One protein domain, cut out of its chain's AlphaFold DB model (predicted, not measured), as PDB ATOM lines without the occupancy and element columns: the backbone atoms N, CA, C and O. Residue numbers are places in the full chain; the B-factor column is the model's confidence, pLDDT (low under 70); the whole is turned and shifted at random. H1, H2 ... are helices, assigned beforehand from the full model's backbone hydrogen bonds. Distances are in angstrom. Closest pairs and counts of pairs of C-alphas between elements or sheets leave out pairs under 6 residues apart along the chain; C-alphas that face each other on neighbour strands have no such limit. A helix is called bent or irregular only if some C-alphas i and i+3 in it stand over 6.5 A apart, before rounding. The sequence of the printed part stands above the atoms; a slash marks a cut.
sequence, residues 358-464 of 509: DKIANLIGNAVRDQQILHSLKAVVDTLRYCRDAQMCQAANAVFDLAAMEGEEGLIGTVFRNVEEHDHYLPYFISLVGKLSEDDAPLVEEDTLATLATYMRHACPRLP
ATOM      1  N   ASP A 358     -22.770 -18.430  -2.557       70.50
ATOM      2  CA  ASP A 358     -23.032 -19.631  -1.752       70.50
ATOM      3  C   ASP A 358     -21.756 -20.438  -1.481       70.50
ATOM      4  O   ASP A 358     -21.545 -20.930  -0.377       70.50
ATOM      5  N   LYS A 359     -20.857 -20.553  -2.469       70.94
ATOM      6  CA  LYS A 359     -19.586 -21.269  -2.301       70.94
ATOM      7  C   LYS A 359     -18.609 -20.497  -1.409       70.94
ATOM      8  O   LYS A 359     -17.856 -21.124  -0.671       70.94
ATOM      9  N   ILE A 360     -18.652 -19.162  -1.426       67.44
ATOM     10  CA  ILE A 360     -17.907 -18.319  -0.476       67.44
ATOM     11  C   ILE A 360     -18.489 -18.480   0.936       67.44
ATOM     12  O   ILE A 360     -17.739 -18.728   1.876       67.44
ATOM     13  N   ALA A 361     -19.816 -18.415   1.083       68.38
ATOM     14  CA  ALA A 361     -20.499 -18.610   2.362       68.38
ATOM     15  C   ALA A 361     -20.221 -19.998   2.966       68.38
ATOM     16  O   ALA A 361     -19.926 -20.095   4.155       68.38
ATOM     17  N   ASN A 362     -20.221 -21.055   2.147       73.50
ATOM     18  CA  ASN A 362     -19.878 -22.411   2.578       73.50
ATOM     19  C   ASN A 362     -18.418 -22.526   3.043       73.50
ATOM     20  O   ASN A 362     -18.161 -23.165   4.056       73.50
ATOM     21  N   LEU A 363     -17.459 -21.893   2.354       69.12
ATOM     22  CA  LEU A 363     -16.054 -21.896   2.788       69.12
ATOM     23  C   LEU A 363     -15.857 -21.147   4.113       69.12
ATOM     24  O   LEU A 363     -15.119 -21.623   4.971       69.12
ATOM     25  N   ILE A 364     -16.556 -20.025   4.317       70.75
ATOM     26  CA  ILE A 364     -16.562 -19.308   5.603       70.75
ATOM     27  C   ILE A 364     -17.202 -20.180   6.698       70.75
ATOM     28  O   ILE A 364     -16.648 -20.300   7.786       70.75
ATOM     29  N   GLY A 365     -18.327 -20.839   6.408       74.81
ATOM     30  CA  GLY A 365     -18.994 -21.758   7.336       74.81
ATOM     31  C   GLY A 365     -18.179 -23.014   7.672       74.81
ATOM     32  O   GLY A 365     -18.339 -23.571   8.756       74.81
ATOM     33  N   ASN A 366     -17.290 -23.455   6.779       69.50
ATOM     34  CA  ASN A 366     -16.302 -24.491   7.081       69.50
ATOM     35  C   ASN A 366     -15.226 -23.940   8.019       69.50
ATOM     36  O   ASN A 366     -15.107 -24.443   9.127       69.50
ATOM     37  N   ALA A 367     -14.565 -22.836   7.656       64.56
ATOM     38  CA  ALA A 367     -13.501 -22.241   8.470       64.56
ATOM     39  C   ALA A 367     -13.947 -21.892   9.907       64.56
ATOM     40  O   ALA A 367     -13.182 -22.066  10.852       64.56
ATOM     41  N   VAL A 368     -15.197 -21.448  10.096       71.75
ATOM     42  CA  VAL A 368     -15.775 -21.210  11.433       71.75
ATOM     43  C   VAL A 368     -15.945 -22.513  12.227       71.75
ATOM     44  O   VAL A 368     -15.675 -22.524  13.427       71.75
ATOM     45  N   ARG A 369     -16.356 -23.615  11.584       71.25
ATOM     46  CA  ARG A 369     -16.445 -24.934  12.235       71.25
ATOM     47  C   ARG A 369     -15.065 -25.500  12.549       71.25
ATOM     48  O   ARG A 369     -14.858 -25.973  13.661       71.25
ATOM     49  N   ASP A 370     -14.114 -25.375  11.628       67.06
ATOM     50  CA  ASP A 370     -12.727 -25.801  11.829       67.06
ATOM     51  C   ASP A 370     -12.105 -25.054  13.024       67.06
ATOM     52  O   ASP A 370     -11.490 -25.666  13.896       67.06
ATOM     53  N   GLN A 371     -12.356 -23.744  13.147       68.75
ATOM     54  CA  GLN A 371     -11.939 -22.956  14.310       68.75
ATOM     55  C   GLN A 371     -12.608 -23.427  15.619       68.75
ATOM     56  O   GLN A 371     -11.939 -23.504  16.649       68.75
ATOM     57  N   GLN A 372     -13.903 -23.763  15.608       72.31
ATOM     58  CA  GLN A 372     -14.597 -24.313  16.786       72.31
ATOM     59  C   GLN A 372     -14.030 -25.676  17.210       72.31
ATOM     60  O   GLN A 372     -13.863 -25.926  18.405       72.31
ATOM     61  N   ILE A 373     -13.680 -26.531  16.245       73.81
ATOM     62  CA  ILE A 373     -13.010 -27.812  16.494       73.81
ATOM     63  C   ILE A 373     -11.632 -27.567  17.121       73.81
ATOM     64  O   ILE A 373     -11.342 -28.142  18.164       73.81
ATOM     65  N   LEU A 374     -10.820 -26.654  16.575       71.19
ATOM     66  CA  LEU A 374      -9.507 -26.308  17.141       71.19
ATOM     67  C   LEU A 374      -9.597 -25.764  18.579       71.19
ATOM     68  O   LEU A 374      -8.788 -26.147  19.422       71.19
ATOM     69  N   HIS A 375     -10.591 -24.926  18.895       73.25
ATOM     70  CA  HIS A 375     -10.830 -24.484  20.277       73.25
ATOM     71  C   HIS A 375     -11.245 -25.638  21.202       73.25
ATOM     72  O   HIS A 375     -10.789 -25.689  22.342       73.25
ATOM     73  N   SER A 376     -12.061 -26.577  20.713       72.19
ATOM     74  CA  SER A 376     -12.484 -27.760  21.476       72.19
ATOM     75  C   SER A 376     -11.304 -28.689  21.772       72.19
ATOM     76  O   SER A 376     -11.118 -29.105  22.909       72.19
ATOM     77  N   LEU A 377     -10.471 -28.963  20.762       75.88
ATOM     78  CA  LEU A 377      -9.257 -29.771  20.897       75.88
ATOM     79  C   LEU A 377      -8.259 -29.118  21.860       75.88
ATOM     80  O   LEU A 377      -7.699 -29.806  22.707       75.88
ATOM     81  N   LYS A 378      -8.088 -27.788  21.794       79.19
ATOM     82  CA  LYS A 378      -7.270 -27.058  22.770       79.19
ATOM     83  C   LYS A 378      -7.795 -27.233  24.198       79.19
ATOM     84  O   LYS A 378      -6.995 -27.527  25.076       79.19
ATOM     85  N   ALA A 379      -9.103 -27.096  24.421       74.38
ATOM     86  CA  ALA A 379      -9.688 -27.292  25.747       74.38
ATOM     87  C   ALA A 379      -9.443 -28.717  26.279       74.38
ATOM     88  O   ALA A 379      -9.021 -28.861  27.418       74.38
ATOM     89  N   VAL A 380      -9.610 -29.753  25.443       77.44
ATOM     90  CA  VAL A 380      -9.300 -31.147  25.821       77.44
ATOM     91  C   VAL A 380      -7.828 -31.316  26.210       77.44
ATOM     92  O   VAL A 380      -7.544 -31.900  27.249       77.44
ATOM     93  N   VAL A 381      -6.892 -30.775  25.423       78.88
ATOM     94  CA  VAL A 381      -5.449 -30.847  25.726       78.88
ATOM     95  C   VAL A 381      -5.096 -30.082  27.006       78.88
ATOM     96  O   VAL A 381      -4.289 -30.562  27.798       78.88
ATOM     97  N   ASP A 382      -5.696 -28.913  27.237       77.50
ATOM     98  CA  ASP A 382      -5.481 -28.144  28.466       77.50
ATOM     99  C   ASP A 382      -6.032 -28.903  29.698       77.50
ATOM    100  O   ASP A 382      -5.353 -28.964  30.723       77.50
ATOM    101  N   THR A 383      -7.196 -29.562  29.589       78.00
ATOM    102  CA  THR A 383      -7.750 -30.436  30.643       78.00
ATOM    103  C   THR A 383      -6.876 -31.669  30.892       78.00
ATOM    104  O   THR A 383      -6.558 -31.949  32.042       78.00
ATOM    105  N   LEU A 384      -6.431 -32.379  29.849       76.06
ATOM    106  CA  LEU A 384      -5.549 -33.549  29.990       76.06
ATOM    107  C   LEU A 384      -4.234 -33.192  30.694       76.06
ATOM    108  O   LEU A 384      -3.787 -33.927  31.575       76.06
ATOM    109  N   ARG A 385      -3.646 -32.035  30.361       78.50
ATOM    110  CA  ARG A 385      -2.461 -31.502  31.051       78.50
ATOM    111  C   ARG A 385      -2.740 -31.231  32.523       78.50
ATOM    112  O   ARG A 385      -1.968 -31.692  33.357       78.50
ATOM    113  N   TYR A 386      -3.848 -30.563  32.846       80.88
ATOM    114  CA  TYR A 386      -4.243 -30.330  34.236       80.88
ATOM    115  C   TYR A 386      -4.427 -31.647  35.010       80.88
ATOM    116  O   TYR A 386      -3.842 -31.807  36.077       80.88
ATOM    117  N   CYS A 387      -5.152 -32.627  34.459       75.31
ATOM    118  CA  CYS A 387      -5.352 -33.927  35.107       75.31
ATOM    119  C   CYS A 387      -4.030 -34.683  35.321       75.31
ATOM    120  O   CYS A 387      -3.820 -35.259  36.389       75.31
ATOM    121  N   ARG A 388      -3.117 -34.655  34.341       83.88
ATOM    122  CA  ARG A 388      -1.767 -35.224  34.470       83.88
ATOM    123  C   ARG A 388      -0.982 -34.531  35.583       83.88
ATOM    124  O   ARG A 388      -0.408 -35.205  36.430       83.88
ATOM    125  N   ASP A 389      -0.956 -33.204  35.593       81.50
ATOM    126  CA  ASP A 389      -0.168 -32.428  36.555       81.50
ATOM    127  C   ASP A 389      -0.742 -32.576  37.979       81.50
ATOM    128  O   ASP A 389       0.018 -32.727  38.938       81.50
ATOM    129  N   ALA A 390      -2.071 -32.686  38.102       80.81
ATOM    130  CA  ALA A 390      -2.774 -33.075  39.322       80.81
ATOM    131  C   ALA A 390      -2.331 -34.453  39.841       80.81
ATOM    132  O   ALA A 390      -1.922 -34.578  40.998       80.81
ATOM    133  N   GLN A 391      -2.345 -35.475  38.980       81.81
ATOM    134  CA  GLN A 391      -1.894 -36.828  39.323       81.81
ATOM    135  C   GLN A 391      -0.408 -36.867  39.707       81.81
ATOM    136  O   GLN A 391      -0.049 -37.523  40.682       81.81
ATOM    137  N   MET A 392       0.455 -36.135  38.996       83.50
ATOM    138  CA  MET A 392       1.892 -36.092  39.285       83.50
ATOM    139  C   MET A 392       2.206 -35.402  40.616       83.50
ATOM    140  O   MET A 392       3.099 -35.853  41.330       83.50
ATOM    141  N   CYS A 393       1.459 -34.363  41.001       86.00
ATOM    142  CA  CYS A 393       1.612 -33.737  42.317       86.00
ATOM    143  C   CYS A 393       1.027 -34.601  43.448       86.00
ATOM    144  O   CYS A 393       1.606 -34.659  44.530       86.00
ATOM    145  N   GLN A 394      -0.077 -35.323  43.213       84.81
ATOM    146  CA  GLN A 394      -0.583 -36.318  44.172       84.81
ATOM    147  C   GLN A 394       0.428 -37.453  44.385       84.81
ATOM    148  O   GLN A 394       0.703 -37.816  45.527       84.81
ATOM    149  N   ALA A 395       1.034 -37.959  43.306       85.06
ATOM    150  CA  ALA A 395       2.117 -38.934  43.380       85.06
ATOM    151  C   ALA A 395       3.338 -38.369  44.123       85.06
ATOM    152  O   ALA A 395       3.863 -39.037  45.004       85.06
ATOM    153  N   ALA A 396       3.746 -37.125  43.842       87.56
ATOM    154  CA  ALA A 396       4.836 -36.454  44.553       87.56
ATOM    155  C   ALA A 396       4.594 -36.367  46.066       87.56
ATOM    156  O   ALA A 396       5.483 -36.707  46.844       87.56
ATOM    157  N   ASN A 397       3.390 -35.963  46.482       87.06
ATOM    158  CA  ASN A 397       3.019 -35.906  47.895       87.06
ATOM    159  C   ASN A 397       3.036 -37.309  48.529       87.06
ATOM    160  O   ASN A 397       3.622 -37.480  49.591       87.06
ATOM    161  N   ALA A 398       2.493 -38.331  47.857       88.19
ATOM    162  CA  ALA A 398       2.507 -39.707  48.363       88.19
ATOM    163  C   ALA A 398       3.928 -40.297  48.479       88.19
ATOM    164  O   ALA A 398       4.224 -41.003  49.439       88.19
ATOM    165  N   VAL A 399       4.821 -39.989  47.529       88.12
ATOM    166  CA  VAL A 399       6.247 -40.360  47.593       88.12
ATOM    167  C   VAL A 399       6.942 -39.645  48.752       88.12
ATOM    168  O   VAL A 399       7.714 -40.272  49.471       88.12
ATOM    169  N   PHE A 400       6.645 -38.362  48.972       90.25
ATOM    170  CA  PHE A 400       7.186 -37.588  50.089       90.25
ATOM    171  C   PHE A 400       6.709 -38.112  51.453       90.25
ATOM    172  O   PHE A 400       7.524 -38.294  52.356       90.25
ATOM    173  N   ASP A 401       5.417 -38.416  51.594       90.00
ATOM    174  CA  ASP A 401       4.847 -38.994  52.815       90.00
ATOM    175  C   ASP A 401       5.447 -40.379  53.111       90.00
ATOM    176  O   ASP A 401       5.785 -40.679  54.257       90.00
ATOM    177  N   LEU A 402       5.647 -41.211  52.080       89.12
ATOM    178  CA  LEU A 402       6.308 -42.509  52.223       89.12
ATOM    179  C   LEU A 402       7.779 -42.348  52.636       89.12
ATOM    180  O   LEU A 402       8.219 -43.011  53.573       89.12
ATOM    181  N   ALA A 403       8.511 -41.415  52.021       89.25
ATOM    182  CA  ALA A 403       9.892 -41.088  52.388       89.25
ATOM    183  C   ALA A 403      10.005 -40.610  53.846       89.25
ATOM    184  O   ALA A 403      10.967 -40.934  54.539       89.25
ATOM    185  N   ALA A 404       9.006 -39.868  54.332       88.62
ATOM    186  CA  ALA A 404       8.942 -39.402  55.714       88.62
ATOM    187  C   ALA A 404       8.643 -40.526  56.729       88.62
ATOM    188  O   ALA A 404       9.003 -40.384  57.900       88.62
ATOM    189  N   MET A 405       8.005 -41.628  56.310       91.31
ATOM    190  CA  MET A 405       7.716 -42.782  57.175       91.31
ATOM    191  C   MET A 405       8.782 -43.883  57.117       91.31
ATOM    192  O   MET A 405       9.150 -44.422  58.160       91.31
ATOM    193  N   GLU A 406       9.256 -44.236  55.922       87.38
ATOM    194  CA  GLU A 406      10.149 -45.383  55.682       87.38
ATOM    195  C   GLU A 406      11.615 -44.973  55.453       87.38
ATOM    196  O   GLU A 406      12.507 -45.820  55.479       87.38
ATOM    197  N   GLY A 407      11.876 -43.673  55.288       87.69
ATOM    198  CA  GLY A 407      13.170 -43.131  54.881       87.69
ATOM    199  C   GLY A 407      13.338 -43.106  53.359       87.69
ATOM    200  O   GLY A 407      12.706 -43.865  52.629       87.69
ATOM    201  N   GLU A 408      14.222 -42.234  52.877       86.44
ATOM    202  CA  GLU A 408      14.538 -42.078  51.447       86.44
ATOM    203  C   GLU A 408      15.046 -43.395  50.825       86.44
ATOM    204  O   GLU A 408      14.547 -43.835  49.790       86.44
ATOM    205  N   GLU A 409      15.924 -44.114  51.533       87.62
ATOM    206  CA  GLU A 409      16.415 -45.440  51.128       87.62
ATOM    207  C   GLU A 409      15.292 -46.496  51.012       87.62
ATOM    208  O   GLU A 409      15.388 -47.409  50.192       87.62
ATOM    209  N   GLY A 410      14.206 -46.359  51.787       86.69
ATOM    210  CA  GLY A 410      13.046 -47.263  51.768       86.69
ATOM    211  C   GLY A 410      12.188 -47.158  50.501       86.69
ATOM    212  O   GLY A 410      11.417 -48.068  50.190       86.69
ATOM    213  N   LEU A 411      12.354 -46.089  49.715       90.25
ATOM    214  CA  LEU A 411      11.686 -45.924  48.422       90.25
ATOM    215  C   LEU A 411      12.243 -46.878  47.350       90.25
ATOM    216  O   LEU A 411      11.557 -47.163  46.362       90.25
ATOM    217  N   ILE A 412      13.475 -47.368  47.523       91.88
ATOM    218  CA  ILE A 412      14.159 -48.251  46.574       91.88
ATOM    219  C   ILE A 412      13.682 -49.695  46.785       91.88
ATOM    220  O   ILE A 412      13.768 -50.257  47.871       91.88
ATOM    221  N   GLY A 413      13.165 -50.306  45.722       84.62
ATOM    222  CA  GLY A 413      12.444 -51.581  45.740       84.62
ATOM    223  C   GLY A 413      10.931 -51.436  45.955       84.62
ATOM    224  O   GLY A 413      10.190 -52.349  45.589       84.62
ATOM    225  N   THR A 414      10.472 -50.293  46.478       87.44
ATOM    226  CA  THR A 414       9.064 -50.040  46.842       87.44
ATOM    227  C   THR A 414       8.356 -49.155  45.814       87.44
ATOM    228  O   THR A 414       7.292 -49.515  45.309       87.44
ATOM    229  N   VAL A 415       8.964 -48.015  45.469       89.12
ATOM    230  CA  VAL A 415       8.478 -47.050  44.466       89.12
ATOM    231  C   VAL A 415       9.388 -47.051  43.242       89.12
ATOM    232  O   VAL A 415       8.913 -47.206  42.118       89.12
ATOM    233  N   PHE A 416      10.697 -46.918  43.462       91.44
ATOM    234  CA  PHE A 416      11.720 -46.956  42.418       91.44
ATOM    235  C   PHE A 416      12.332 -48.355  42.358       91.44
ATOM    236  O   PHE A 416      12.558 -48.977  43.392       91.44
ATOM    237  N   ARG A 417      12.630 -48.883  41.171       89.00
ATOM    238  CA  ARG A 417      13.162 -50.248  41.014       89.00
ATOM    239  C   ARG A 417      14.616 -50.367  41.449       89.00
ATOM    240  O   ARG A 417      15.039 -51.447  41.856       89.00
ATOM    241  N   ASN A 418      15.387 -49.291  41.316       92.12
ATOM    242  CA  ASN A 418      16.801 -49.236  41.661       92.12
ATOM    243  C   ASN A 418      17.232 -47.809  42.058       92.12
ATOM    244  O   ASN A 418      16.454 -46.859  41.972       92.12
ATOM    245  N   VAL A 419      18.490 -47.680  42.497       91.00
ATOM    246  CA  VAL A 419      19.103 -46.406  42.918       91.00
ATOM    247  C   VAL A 419      19.159 -45.394  41.764       91.00
ATOM    248  O   VAL A 419      18.946 -44.208  41.964       91.00
ATOM    249  N   GLU A 420      19.379 -45.857  40.533       90.44
ATOM    250  CA  GLU A 420      19.476 -44.991  39.348       90.44
ATOM    251  C   GLU A 420      18.134 -44.308  39.027       90.44
ATOM    252  O   GLU A 420      18.096 -43.126  38.688       90.44
ATOM    253  N   GLU A 421      17.024 -45.041  39.156       87.50
ATOM    254  CA  GLU A 421      15.662 -44.525  38.994       87.50
ATOM    255  C   GLU A 421      15.292 -43.569  40.140       87.50
ATOM    256  O   GLU A 421      14.724 -42.504  39.895       87.50
ATOM    257  N   HIS A 422      15.679 -43.907  41.374       90.25
ATOM    258  CA  HIS A 422      15.545 -43.041  42.546       90.25
ATOM    259  C   HIS A 422      16.246 -41.689  42.335       90.25
ATOM    260  O   HIS A 422      15.593 -40.646  42.353       90.25
ATOM    261  N   ASP A 423      17.548 -41.701  42.041       86.69
ATOM    262  CA  ASP A 423      18.367 -40.492  41.898       86.69
ATOM    263  C   ASP A 423      17.926 -39.620  40.711       86.69
ATOM    264  O   ASP A 423      18.096 -38.398  40.726       86.69
ATOM    265  N   HIS A 424      17.332 -40.230  39.679       86.62
ATOM    266  CA  HIS A 424      16.806 -39.516  38.520       86.62
ATOM    267  C   HIS A 424      15.442 -38.859  38.785       86.62
ATOM    268  O   HIS A 424      15.243 -37.691  38.438       86.62
ATOM    269  N   TYR A 425      14.491 -39.585  39.384       85.69
ATOM    270  CA  TYR A 425      13.102 -39.125  39.501       85.69
ATOM    271  C   TYR A 425      12.758 -38.485  40.850       85.69
ATOM    272  O   TYR A 425      11.888 -37.610  40.879       85.69
ATOM    273  N   LEU A 426      13.413 -38.847  41.958       85.56
ATOM    274  CA  LEU A 426      13.099 -38.263  43.266       85.56
ATOM    275  C   LEU A 426      13.295 -36.733  43.302       85.56
ATOM    276  O   LEU A 426      12.381 -36.053  43.775       85.56
ATOM    277  N   PRO A 427      14.367 -36.133  42.735       87.62
ATOM    278  CA  PRO A 427      14.496 -34.674  42.675       87.62
ATOM    279  C   PRO A 427      13.351 -34.003  41.902       87.62
ATOM    280  O   PRO A 427      12.909 -32.909  42.261       87.62
ATOM    281  N   TYR A 428      12.830 -34.667  40.863       86.44
ATOM    282  CA  TYR A 428      11.677 -34.190  40.103       86.44
ATOM    283  C   TYR A 428      10.388 -34.255  40.934       86.44
ATOM    284  O   TYR A 428       9.681 -33.248  41.009       86.44
ATOM    285  N   PHE A 429      10.124 -35.371  41.626       86.50
ATOM    286  CA  PHE A 429       8.983 -35.494  42.542       86.50
ATOM    287  C   PHE A 429       9.054 -34.485  43.694       86.50
ATOM    288  O   PHE A 429       8.088 -33.757  43.897       86.50
ATOM    289  N   ILE A 430      10.198 -34.339  44.373       86.44
ATOM    290  CA  ILE A 430      10.399 -33.315  45.416       86.44
ATOM    291  C   ILE A 430      10.101 -31.915  44.865       86.44
ATOM    292  O   ILE A 430       9.471 -31.104  45.540       86.44
ATOM    293  N   SER A 431      10.475 -31.632  43.611       86.94
ATOM    294  CA  SER A 431      10.156 -30.349  42.980       86.94
ATOM    295  C   SER A 431       8.654 -30.110  42.773       86.94
ATOM    296  O   SER A 431       8.273 -28.960  42.570       86.94
ATOM    297  N   LEU A 432       7.808 -31.144  42.779       84.31
ATOM    298  CA  LEU A 432       6.353 -31.061  42.590       84.31
ATOM    299  C   LEU A 432       5.559 -31.023  43.907       84.31
ATOM    300  O   LEU A 432       4.394 -30.624  43.893       84.31
ATOM    301  N   VAL A 433       6.173 -31.393  45.037       84.31
ATOM    302  CA  VAL A 433       5.523 -31.378  46.357       84.31
ATOM    303  C   VAL A 433       4.990 -29.977  46.670       84.31
ATOM    304  O   VAL A 433       5.700 -28.977  46.558       84.31
ATOM    305  N   GLY A 434       3.711 -29.900  47.047       70.25
ATOM    306  CA  GLY A 434       3.050 -28.646  47.426       70.25
ATOM    307  C   GLY A 434       2.847 -27.613  46.305       70.25
ATOM    308  O   GLY A 434       2.504 -26.474  46.613       70.25
ATOM    309  N   LYS A 435       3.043 -27.960  45.019       70.62
ATOM    310  CA  LYS A 435       2.884 -27.002  43.902       70.62
ATOM    311  C   LYS A 435       1.449 -26.723  43.450       70.62
ATOM    312  O   LYS A 435       1.254 -25.747  42.734       70.62
ATOM    313  N   LEU A 436       0.465 -27.528  43.846       53.97
ATOM    314  CA  LEU A 436      -0.945 -27.232  43.571       53.97
ATOM    315  C   LEU A 436      -1.516 -26.354  44.680       53.97
ATOM    316  O   LEU A 436      -1.857 -26.845  45.757       53.97
ATOM    317  N   SER A 437      -1.616 -25.056  44.395       49.94
ATOM    318  CA  SER A 437      -2.443 -24.140  45.178       49.94
ATOM    319  C   SER A 437      -3.921 -24.388  44.866       49.94
ATOM    320  O   SER A 437      -4.273 -24.699  43.729       49.94
ATOM    321  N   GLU A 438      -4.809 -24.175  45.841       52.50
ATOM    322  CA  GLU A 438      -6.265 -24.211  45.617       52.50
ATOM    323  C   GLU A 438      -6.729 -23.150  44.590       52.50
ATOM    324  O   GLU A 438      -7.783 -23.305  43.974       52.50
ATOM    325  N   ASP A 439      -5.918 -22.109  44.353       50.25
ATOM    326  CA  ASP A 439      -6.148 -21.066  43.341       50.25
ATOM    327  C   ASP A 439      -5.926 -21.530  41.881       50.25
ATOM    328  O   ASP A 439      -6.381 -20.849  40.960       50.25
ATOM    329  N   ASP A 440      -5.259 -22.670  41.647       50.06
ATOM    330  CA  ASP A 440      -5.040 -23.238  40.300       50.06
ATOM    331  C   ASP A 440      -6.166 -24.197  39.862       50.06
ATOM    332  O   ASP A 440      -6.081 -24.839  38.810       50.06
ATOM    333  N   ALA A 441      -7.250 -24.290  40.644       50.44
ATOM    334  CA  ALA A 441      -8.439 -25.033  40.252       50.44
ATOM    335  C   ALA A 441      -8.986 -24.494  38.910       50.44
ATOM    336  O   ALA A 441      -9.247 -23.288  38.791       50.44
ATOM    337  N   PRO A 442      -9.200 -25.345  37.887       48.88
ATOM    338  CA  PRO A 442      -9.768 -24.907  36.623       48.88
ATOM    339  C   PRO A 442     -11.136 -24.284  36.885       48.88
ATOM    340  O   PRO A 442     -11.904 -24.789  37.704       48.88
ATOM    341  N   LEU A 443     -11.433 -23.188  36.175       49.78
ATOM    342  CA  LEU A 443     -12.722 -22.492  36.196       49.78
ATOM    343  C   LEU A 443     -13.872 -23.497  36.048       49.78
ATOM    344  O   LEU A 443     -14.193 -23.877  34.922       49.78
ATOM    345  N   VAL A 444     -14.416 -23.897  37.205       49.94
ATOM    346  CA  VAL A 444     -15.471 -24.890  37.457       49.94
ATOM    347  C   VAL A 444     -15.533 -25.967  36.368       49.94
ATOM    348  O   VAL A 444     -16.131 -25.740  35.321       49.94
ATOM    349  N   GLU A 445     -14.976 -27.158  36.621       50.41
ATOM    350  CA  GLU A 445     -14.928 -28.274  35.648       50.41
ATOM    351  C   GLU A 445     -16.275 -28.546  34.951       50.41
ATOM    352  O   GLU A 445     -16.314 -28.874  33.765       50.41
ATOM    353  N   GLU A 446     -17.392 -28.348  35.659       48.69
ATOM    354  CA  GLU A 446     -18.755 -28.446  35.127       48.69
ATOM    355  C   GLU A 446     -19.032 -27.442  33.988       48.69
ATOM    356  O   GLU A 446     -19.623 -27.810  32.974       48.69
ATOM    357  N   ASP A 447     -18.547 -26.203  34.099       55.09
ATOM    358  CA  ASP A 447     -18.683 -25.137  33.099       55.09
ATOM    359  C   ASP A 447     -17.723 -25.359  31.915       55.09
ATOM    360  O   ASP A 447     -18.085 -25.113  30.759       55.09
ATOM    361  N   THR A 448     -16.523 -25.906  32.158       54.19
ATOM    362  CA  THR A 448     -15.575 -26.275  31.090       54.19
ATOM    363  C   THR A 448     -16.062 -27.488  30.292       54.19
ATOM    364  O   THR A 448     -16.059 -27.449  29.059       54.19
ATOM    365  N   LEU A 449     -16.573 -28.530  30.959       54.56
ATOM    366  CA  LEU A 449     -17.190 -29.699  30.322       54.56
ATOM    367  C   LEU A 449     -18.514 -29.353  29.630       54.56
ATOM    368  O   LEU A 449     -18.752 -29.822  28.516       54.56
ATOM    369  N   ALA A 450     -19.360 -28.495  30.212       58.72
ATOM    370  CA  ALA A 450     -20.577 -28.012  29.554       58.72
ATOM    371  C   ALA A 450     -20.256 -27.158  28.316       58.72
ATOM    372  O   ALA A 450     -20.917 -27.290  27.279       58.72
ATOM    373  N   THR A 451     -19.212 -26.330  28.388       56.09
ATOM    374  CA  THR A 451     -18.699 -25.547  27.256       56.09
ATOM    375  C   THR A 451     -18.147 -26.457  26.157       56.09
ATOM    376  O   THR A 451     -18.543 -26.321  24.996       56.09
ATOM    377  N   LEU A 452     -17.324 -27.451  26.506       52.78
ATOM    378  CA  LEU A 452     -16.803 -28.454  25.575       52.78
ATOM    379  C   LEU A 452     -17.932 -29.270  24.927       52.78
ATOM    380  O   LEU A 452     -17.970 -29.400  23.706       52.78
ATOM    381  N   ALA A 453     -18.897 -29.758  25.709       57.91
ATOM    382  CA  ALA A 453     -20.067 -30.480  25.209       57.91
ATOM    383  C   ALA A 453     -20.941 -29.608  24.290       57.91
ATOM    384  O   ALA A 453     -21.518 -30.101  23.317       57.91
ATOM    385  N   THR A 454     -21.017 -28.301  24.556       63.91
ATOM    386  CA  THR A 454     -21.718 -27.333  23.703       63.91
ATOM    387  C   THR A 454     -20.974 -27.115  22.385       63.91
ATOM    388  O   THR A 454     -21.603 -27.176  21.326       63.91
ATOM    389  N   TYR A 455     -19.646 -26.955  22.399       52.91
ATOM    390  CA  TYR A 455     -18.853 -26.859  21.170       52.91
ATOM    391  C   TYR A 455     -18.864 -28.160  20.353       52.91
ATOM    392  O   TYR A 455     -19.131 -28.108  19.153       52.91
ATOM    393  N   MET A 456     -18.700 -29.323  20.991       54.41
ATOM    394  CA  MET A 456     -18.841 -30.650  20.369       54.41
ATOM    395  C   MET A 456     -20.216 -30.817  19.702       54.41
ATOM    396  O   MET A 456     -20.311 -31.276  18.566       54.41
ATOM    397  N   ARG A 457     -21.298 -30.367  20.355       59.56
ATOM    398  CA  ARG A 457     -22.664 -30.375  19.798       59.56
ATOM    399  C   ARG A 457     -22.834 -29.429  18.600       59.56
ATOM    400  O   ARG A 457     -23.648 -29.718  17.723       59.56
ATOM    401  N   HIS A 458     -22.104 -28.314  18.549       52.44
ATOM    402  CA  HIS A 458     -22.111 -27.396  17.405       52.44
ATOM    403  C   HIS A 458     -21.257 -27.896  16.230       52.44
ATOM    404  O   HIS A 458     -21.672 -27.737  15.080       52.44
ATOM    405  N   ALA A 459     -20.117 -28.534  16.504       43.88
ATOM    406  CA  ALA A 459     -19.261 -29.153  15.493       43.88
ATOM    407  C   ALA A 459     -19.909 -30.410  14.879       43.88
ATOM    408  O   ALA A 459     -19.956 -30.549  13.654       43.88
ATOM    409  N   CYS A 460     -20.485 -31.274  15.724       42.16
ATOM    410  CA  CYS A 460     -21.059 -32.573  15.362       42.16
ATOM    411  C   CYS A 460     -22.571 -32.649  15.683       42.16
ATOM    412  O   CYS A 460     -22.993 -33.405  16.563       42.16
ATOM    413  N   PRO A 461     -23.444 -31.933  14.940       47.09
ATOM    414  CA  PRO A 461     -24.888 -31.868  15.211       47.09
ATOM    415  C   PRO A 461     -25.658 -33.184  14.975       47.09
ATOM    416  O   PRO A 461     -26.882 -33.207  15.107       47.09
ATOM    417  N   ARG A 462     -24.969 -34.273  14.601       38.47
ATOM    418  CA  ARG A 462     -25.531 -35.626  14.450       38.47
ATOM    419  C   ARG A 462     -25.369 -36.510  15.690       38.47
ATOM    420  O   ARG A 462     -25.982 -37.574  15.718       38.47
ATOM    421  N   LEU A 463     -24.607 -36.081  16.701       40.34
ATOM    422  CA  LEU A 463     -24.459 -36.841  17.943       40.34
ATOM    423  C   LEU A 463     -25.834 -37.078  18.603       40.34
ATOM    424  O   LEU A 463     -26.608 -36.122  18.761       40.34
ATOM    425  N   PRO A 464     -26.161 -38.321  19.010       37.25
ATOM    426  CA  PRO A 464     -27.386 -38.603  19.746       37.25
ATOM    427  C   PRO A 464     -27.478 -37.732  21.000       37.25
ATOM    428  O   PRO A 464     -26.492 -37.533  21.713       37.25
TER     429      PRO A 464
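What this domain is: This is residues 358 to 464 of the 509 residues of the protein "Predicted protein" of Laccaria bicolor (strain S238N-H82 / ATCC MYA-4686) (UniProt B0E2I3). One long helix, H1, makes the full length of a rod; near its last residues H3 meets its side with residues 429 to 432 alone and slants away from it, little H2 packs on residues 399 to 403, and H4 folds back along residues 369 to 380. Residues 358 to 367 stick out. The printed part has 107 residues with four named helices, H1 to H4, and no named strand: all helix, extended, radius of gyration of the C-alphas 21.7 A, spans 71 by 28 by 25 A.

Where its parts are: H1, residues 358 to 406, runs 71.2 A from C-alpha 358 at (-23.032, -19.631, -1.752). H2 is residues 408 to 411, H3 419 to 432, and H4 445 to 459, ending at (-19.261, -29.153, 15.493). H3 is only just irregular: C-alphas 424 and 427 are 6.8 A apart.

How they stand to each other: H1, the hub, touches H3 with residues 392 to 400 alone, closest C-alphas Ala 396 and Phe 429, 4.7 A, at a steep tilt of 67 degrees, opposite ways. It touches H4 with residues 369 to 380 alone, closest C-alphas Ser 376 and Leu 452, 6.0 A, at a shallow tilt of 29 degrees, opposite ways. It touches H2 with residues 399 to 403 alone, closest C-alphas Ala 403 and Leu 411, 6.5 A. Every O i to N i+4 pair is within hydrogen-bond range in H1 and H4, 8 of 10 in H3; H2 is too short for one.

The domain as a whole: The printed part has no cut. The H3 to H4 link is long. Residues 436 to 464 are among those under pLDDT 70.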